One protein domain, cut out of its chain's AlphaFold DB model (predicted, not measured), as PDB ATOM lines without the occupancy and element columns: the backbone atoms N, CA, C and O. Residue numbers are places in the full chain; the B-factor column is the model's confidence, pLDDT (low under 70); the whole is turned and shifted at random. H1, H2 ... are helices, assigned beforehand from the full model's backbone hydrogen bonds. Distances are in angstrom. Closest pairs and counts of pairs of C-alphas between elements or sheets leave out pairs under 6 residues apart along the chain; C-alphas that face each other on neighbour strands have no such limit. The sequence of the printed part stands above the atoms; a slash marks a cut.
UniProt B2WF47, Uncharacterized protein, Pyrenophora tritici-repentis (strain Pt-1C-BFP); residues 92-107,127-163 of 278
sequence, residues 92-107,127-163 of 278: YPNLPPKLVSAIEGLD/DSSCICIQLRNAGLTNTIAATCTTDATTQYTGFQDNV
ATOM      1  N   TYR A  92      45.011  25.465  19.913       61.91
ATOM      2  CA  TYR A  92      44.312  24.211  20.141       61.91
ATOM      3  C   TYR A  92      45.153  23.003  19.690       61.91
ATOM      4  O   TYR A  92      45.076  22.584  18.533       61.91
ATOM      5  N   PRO A  93      45.917  22.376  20.603       63.88
ATOM      6  CA  PRO A  93      46.850  21.296  20.263       63.88
ATOM      7  C   PRO A  93      46.182  19.979  19.827       63.88
ATOM      8  O   PRO A  93      46.880  19.057  19.423       63.88
ATOM      9  N   ASN A  94      44.851  19.869  19.907       74.25
ATOM     10  CA  ASN A  94      44.108  18.633  19.633       74.25
ATOM     11  C   ASN A  94      43.199  18.697  18.394       74.25
ATOM     12  O   ASN A  94      42.364  17.809  18.222       74.25
ATOM     13  N   LEU A  95      43.320  19.716  17.532       76.94
ATOM     14  CA  LEU A  95      42.551  19.697  16.285       76.94
ATOM     15  C   LEU A  95      43.090  18.626  15.325       76.94
ATOM     16  O   LEU A  95      44.306  18.464  15.191       76.94
ATOM     17  N   PRO A  96      42.199  17.945  14.582       80.56
ATOM     18  CA  PRO A  96      42.583  17.068  13.496       80.56
ATOM     19  C   PRO A  96      43.488  17.822  12.512       80.56
ATOM     20  O   PRO A  96      43.126  18.929  12.101       80.56
ATOM     21  N   PRO A  97      44.606  17.229  12.050       79.56
ATOM     22  CA  PRO A  97      45.537  17.895  11.134       79.56
ATOM     23  C   PRO A  97      44.859  18.439   9.872       79.56
ATOM     24  O   PRO A  97      45.190  19.516   9.393       79.56
ATOM     25  N   LYS A  98      43.840  17.722   9.374       81.38
ATOM     26  CA  LYS A  98      43.033  18.149   8.224       81.38
ATOM     27  C   LYS A  98      42.243  19.430   8.487       81.38
ATOM     28  O   LYS A  98      42.090  20.231   7.575       81.38
ATOM     29  N   LEU A  99      41.740  19.610   9.710       84.38
ATOM     30  CA  LEU A  99      40.997  20.807  10.090       84.38
ATOM     31  C   LEU A  99      41.954  21.993  10.222       84.38
ATOM     32  O   LEU A  99      41.664  23.057   9.694       84.38
ATOM     33  N   VAL A 100      43.113  21.787  10.856       86.31
ATOM     34  CA  VAL A 100      44.137  22.830  11.021       86.31
ATOM     35  C   VAL A 100      44.618  23.336   9.665       86.31
ATOM     36  O   VAL A 100      44.506  24.528   9.400       86.31
ATOM     37  N   SER A 101      45.055  22.444   8.771       87.25
ATOM     38  CA  SER A 101      45.536  22.855   7.444       87.25
ATOM     39  C   SER A 101      44.463  23.547   6.607       87.25
ATOM     40  O   SER A 101      44.781  24.393   5.777       87.25
ATOM     41  N   ALA A 102      43.191  23.197   6.802       87.62
ATOM     42  CA  ALA A 102      42.104  23.849   6.091       87.62
ATOM     43  C   ALA A 102      41.715  25.206   6.703       87.62
ATOM     44  O   ALA A 102      41.296  26.092   5.964       87.62
ATOM     45  N   ILE A 103      41.885  25.390   8.018       88.06
ATOM     46  CA  ILE A 103      41.667  26.677   8.693       88.06
ATOM     47  C   ILE A 103      42.798  27.660   8.373       88.06
ATOM     48  O   ILE A 103      42.515  28.823   8.115       88.06
ATOM     49  N   GLU A 104      44.049  27.201   8.302       88.62
ATOM     50  CA  GLU A 104      45.197  28.044   7.921       88.62
ATOM     51  C   GLU A 104      45.089  28.612   6.496       88.62
ATOM     52  O   GLU A 104      45.720  29.617   6.180       88.62
ATOM     53  N   GLY A 105      44.289  27.983   5.629       90.06
ATOM     54  CA  GLY A 105      44.014  28.470   4.277       90.06
ATOM     55  C   GLY A 105      42.889  29.507   4.186       90.06
ATOM     56  O   GLY A 105      42.642  30.015   3.091       90.06
ATOM     57  N   LEU A 106      42.185  29.791   5.285       93.69
ATOM     58  CA  LEU A 106      41.123  30.798   5.331       93.69
ATOM     59  C   LEU A 106      41.693  32.185   5.635       93.69
ATOM     60  O   LEU A 106      42.729  32.322   6.274       93.69
ATOM     61  N   ASP A 107      40.964  33.218   5.232       96.00
ATOM     62  CA  ASP A 107      41.256  34.598   5.619       96.00
ATOM     63  C   ASP A 107      41.245  34.804   7.153       96.00
ATOM     64  O   ASP A 107      40.431  34.196   7.859       96.00
ATOM     65  N   ASP A 127      36.565  15.558  17.314       90.81
ATOM     66  CA  ASP A 127      35.375  15.148  16.560       90.81
ATOM     67  C   ASP A 127      35.045  16.180  15.474       90.81
ATOM     68  O   ASP A 127      34.261  17.118  15.662       90.81
ATOM     69  N   SER A 128      35.648  15.988  14.299       87.25
ATOM     70  CA  SER A 128      35.417  16.846  13.134       87.25
ATOM     71  C   SER A 128      33.947  16.899  12.710       87.25
ATOM     72  O   SER A 128      33.497  17.929  12.213       87.25
ATOM     73  N   SER A 129      33.180  15.824  12.913       90.38
ATOM     74  CA  SER A 129      31.771  15.768  12.515       90.38
ATOM     75  C   SER A 129      30.901  16.625  13.431       90.38
ATOM     76  O   SER A 129      30.088  17.405  12.928       90.38
ATOM     77  N   CYS A 130      31.105  16.550  14.750       92.88
ATOM     78  CA  CYS A 130      30.417  17.423  15.703       92.88
ATOM     79  C   CYS A 130      30.710  18.895  15.400       92.88
ATOM     80  O   CYS A 130      29.779  19.692  15.272       92.88
ATOM     81  N   ILE A 131      31.989  19.242  15.215       91.88
ATOM     82  CA  ILE A 131      32.420  20.614  14.913       91.88
ATOM     83  C   ILE A 131      31.727  21.125  13.649       91.88
ATOM     84  O   ILE A 131      31.119  22.193  13.665       91.88
ATOM     85  N   CYS A 132      31.749  20.347  12.570       92.31
ATOM     86  CA  CYS A 132      31.120  20.721  11.308       92.31
ATOM     87  C   CYS A 132      29.606  20.938  11.419       92.31
ATOM     88  O   CYS A 132      29.075  21.898  10.856       92.31
ATOM     89  N   ILE A 133      28.901  20.097  12.181       92.38
ATOM     90  CA  ILE A 133      27.469  20.287  12.455       92.38
ATOM     91  C   ILE A 133      27.243  21.579  13.246       92.38
ATOM     92  O   ILE A 133      26.330  22.339  12.927       92.38
ATOM     93  N   GLN A 134      28.074  21.838  14.255       92.81
ATOM     94  CA  GLN A 134      27.953  23.009  15.121       92.81
ATOM     95  C   GLN A 134      28.202  24.302  14.332       92.81
ATOM     96  O   GLN A 134      27.348  25.183  14.353       92.81
ATOM     97  N   LEU A 135      29.268  24.362  13.526       91.69
ATOM     98  CA  LEU A 135      29.580  25.498  12.650       91.69
ATOM     99  C   LEU A 135      28.464  25.787  11.636       91.69
ATOM    100  O   LEU A 135      28.149  26.952  11.371       91.69
ATOM    101  N   ARG A 136      27.834  24.737  11.091       90.56
ATOM    102  CA  ARG A 136      26.705  24.874  10.163       90.56
ATOM    103  C   ARG A 136      25.445  25.370  10.875       90.56
ATOM    104  O   ARG A 136      24.774  26.271  10.377       90.56
ATOM    105  N   ASN A 137      25.144  24.825  12.053       91.88
ATOM    106  CA  ASN A 137      23.980  25.212  12.857       91.88
ATOM    107  C   ASN A 137      24.123  26.610  13.474       91.88
ATOM    108  O   ASN A 137      23.123  27.303  13.643       91.88
ATOM    109  N   ALA A 138      25.349  27.044  13.769       92.44
ATOM    110  CA  ALA A 138      25.653  28.387  14.252       92.44
ATOM    111  C   ALA A 138      25.401  29.471  13.189       92.44
ATOM    112  O   ALA A 138      25.404  30.658  13.511       92.44
ATOM    113  N   GLY A 139      25.174  29.093  11.923       92.06
ATOM    114  CA  GLY A 139      24.849  30.042  10.859       92.06
ATOM    115  C   GLY A 139      26.001  30.991  10.528       92.06
ATOM    116  O   GLY A 139      25.763  32.108  10.066       92.06
ATOM    117  N   LEU A 140      27.249  30.555  10.743       94.12
ATOM    118  CA  LEU A 140      28.432  31.411  10.612       94.12
ATOM    119  C   LEU A 140      28.607  32.009   9.227       94.12
ATOM    120  O   LEU A 140      29.186  33.081   9.116       94.12
ATOM    121  N   THR A 141      28.058  31.380   8.190       93.12
ATOM    122  CA  THR A 141      28.069  31.930   6.833       93.12
ATOM    123  C   THR A 141      27.466  33.336   6.792       93.12
ATOM    124  O   THR A 141      28.031  34.211   6.147       93.12
ATOM    125  N   ASN A 142      26.382  33.592   7.536       93.88
ATOM    126  CA  ASN A 142      25.758  34.917   7.587       93.88
ATOM    127  C   ASN A 142      26.593  35.910   8.404       93.88
ATOM    128  O   ASN A 142      26.729  37.064   8.010       93.88
ATOM    129  N   THR A 143      27.175  35.466   9.521       94.31
ATOM    130  CA  THR A 143      28.038  36.315  10.356       94.31
ATOM    131  C   THR A 143      29.314  36.708   9.612       94.31
ATOM    132  O   THR A 143      29.707  37.872   9.641       94.31
ATOM    133  N   ILE A 144      29.931  35.767   8.894       95.50
ATOM    134  CA  ILE A 144      31.117  36.001   8.064       95.50
ATOM    135  C   ILE A 144      30.755  36.908   6.887       95.50
ATOM    136  O   ILE A 144      31.465  37.875   6.656       95.50
ATOM    137  N   ALA A 145      29.618  36.691   6.221       95.88
ATOM    138  CA  ALA A 145      29.160  37.574   5.146       95.88
ATOM    139  C   ALA A 145      28.871  39.012   5.615       95.88
ATOM    140  O   ALA A 145      28.998  39.950   4.832       95.88
ATOM    141  N   ALA A 146      28.475  39.191   6.878       96.19
ATOM    142  CA  ALA A 146      28.210  40.506   7.455       96.19
ATOM    143  C   ALA A 146      29.472  41.216   7.974       96.19
ATOM    144  O   ALA A 146      29.493  42.444   8.033       96.19
ATOM    145  N   THR A 147      30.496  40.461   8.382       96.56
ATOM    146  CA  THR A 147      31.674  41.001   9.091       96.56
ATOM    147  C   THR A 147      32.932  41.010   8.224       96.56
ATOM    148  O   THR A 147      33.768  41.900   8.355       96.56
ATOM    149  N   CYS A 148      33.071  40.024   7.344       96.94
ATOM    150  CA  CYS A 148      34.231  39.812   6.490       96.94
ATOM    151  C   CYS A 148      33.919  40.158   5.027       96.94
ATOM    152  O   CYS A 148      32.798  40.506   4.657       96.94
ATOM    153  N   THR A 149      34.938  40.066   4.172       96.88
ATOM    154  CA  THR A 149      34.805  40.314   2.734       96.88
ATOM    155  C   THR A 149      34.030  39.196   2.023       96.88
ATOM    156  O   THR A 149      33.909  38.059   2.499       96.88
ATOM    157  N   THR A 150      33.518  39.497   0.830       95.56
ATOM    158  CA  THR A 150      32.810  38.520  -0.014       95.56
ATOM    159  C   THR A 150      33.706  37.337  -0.408       95.56
ATOM    160  O   THR A 150      33.244  36.195  -0.457       95.56
ATOM    161  N   ASP A 151      35.001  37.582  -0.629       95.19
ATOM    162  CA  ASP A 151      35.977  36.529  -0.931       95.19
ATOM    163  C   ASP A 151      36.169  35.583   0.259       95.19
ATOM    164  O   ASP A 151      36.119  34.364   0.090       95.19
ATOM    165  N   ALA A 152      36.289  36.128   1.474       95.31
ATOM    166  CA  ALA A 152      36.388  35.345   2.704       95.31
ATOM    167  C   ALA A 152      35.147  34.456   2.916       95.31
ATOM    168  O   ALA A 152      35.258  33.287   3.290       95.31
ATOM    169  N   THR A 153      33.964  34.976   2.580       95.69
ATOM    170  CA  THR A 153      32.710  34.207   2.615       95.69
ATOM    171  C   THR A 153      32.741  33.037   1.631       95.69
ATOM    172  O   THR A 153      32.356  31.923   1.984       95.69
ATOM    173  N   THR A 154      33.251  33.262   0.418       95.62
ATOM    174  CA  THR A 154      33.360  32.225  -0.621       95.62
ATOM    175  C   THR A 154      34.361  31.136  -0.225       95.62
ATOM    176  O   THR A 154      34.090  29.941  -0.386       95.62
ATOM    177  N   GLN A 155      35.499  31.527   0.358       94.94
ATOM    178  CA  GLN A 155      36.473  30.585   0.913       94.94
ATOM    179  C   GLN A 155      35.860  29.750   2.044       94.94
ATOM    180  O   GLN A 155      36.044  28.534   2.077       94.94
ATOM    181  N   TYR A 156      35.075  30.374   2.928       95.25
ATOM    182  CA  TYR A 156      34.398  29.671   4.014       95.25
ATOM    183  C   TYR A 156      33.355  28.663   3.516       95.25
ATOM    184  O   TYR A 156      33.278  27.547   4.032       95.25
ATOM    185  N   THR A 157      32.572  29.008   2.489       93.88
ATOM    186  CA  THR A 157      31.642  28.047   1.874       93.88
ATOM    187  C   THR A 157      32.386  26.872   1.246       93.88
ATOM    188  O   THR A 157      32.030  25.724   1.496       93.88
ATOM    189  N   GLY A 158      33.500  27.136   0.550       92.81
ATOM    190  CA  GLY A 158      34.355  26.077   0.014       92.81
ATOM    191  C   GLY A 158      34.970  25.201   1.109       92.81
ATOM    192  O   GLY A 158      35.074  23.988   0.935       92.81
ATOM    193  N   PHE A 159      35.334  25.780   2.256       92.69
ATOM    194  CA  PHE A 159      35.785  25.029   3.427       92.69
ATOM    195  C   PHE A 159      34.687  24.093   3.949       92.69
ATOM    196  O   PHE A 159      34.961  22.914   4.169       92.69
ATOM    197  N   GLN A 160      33.445  24.567   4.094       92.06
ATOM    198  CA  GLN A 160      32.338  23.704   4.523       92.06
ATOM    199  C   GLN A 160      32.123  22.539   3.549       92.06
ATOM    200  O   GLN A 160      32.037  21.391   3.982       92.06
ATOM    201  N   ASP A 161      32.119  22.800   2.246       90.31
ATOM    202  CA  ASP A 161      31.868  21.752   1.256       90.31
ATOM    203  C   ASP A 161      33.002  20.715   1.188       90.31
ATOM    204  O   ASP A 161      32.737  19.518   1.064       90.31
ATOM    205  N   ASN A 162      34.265  21.141   1.307       89.88
ATOM    206  CA  ASN A 162      35.422  20.247   1.167       89.88
ATOM    207  C   ASN A 162      35.823  19.538   2.469       89.88
ATOM    208  O   ASN A 162      36.295  18.402   2.426       89.88
ATOM    209  N   VAL A 163      35.684  20.201   3.620       89.94
ATOM    210  CA  VAL A 163      36.154  19.683   4.918       89.94
ATOM    211  C   VAL A 163      35.021  19.048   5.698       89.94
ATOM    212  O   VAL A 163      35.192  17.961   6.251       89.94
TER     213      VAL A 163
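AT A GLANCE: This is residues 92 to 107 and 127 to 163 of the 278 residues of an uncharacterized protein of Pyrenophora tritici-repentis (strain Pt-1C-BFP) (UniProt B2WF47). Four helices run roughly lengthwise: the longest, H4, runs back against the other three, with H3 folded on its residues 152 to 157 and H1 packed on residues 159 to 163. H2 lies near H4, more loosely. The 53 printed residues, with H1, H2, H3 and H4 in chain order and no named strand, are all helix in class and compact, radius of gyration of the C-alphas 11.2 A, spanning 29 by 22 by 19 A.

IN THESE COORDINATES: H1, residues 97 to 103, begins at C-alpha (45.537, 17.895, 11.134). H2 is residues 128 to 137, 14.2 A long, and H3 residues 140 to 147. H4, residues 150 to 163, 19.8 A, ends at (36.154, 19.683, 4.918).

HOW THE PARTS SIT: H1 touches H4, closest C-alphas Ala 102 and Phe 159, 7.0 A. H3 and H4 form a helical hairpin, closest C-alphas Ala 145 and Thr 153, 5.5 A. H1 and H3 are apart. In each helix every O i to N i+4 pair is within hydrogen-bond range.

THE WHOLE: Residues 108 to 126 are not printed; C-alphas 107 and 127 are 23.1 A apart. Residues 92 to 93 have pLDDT under 70.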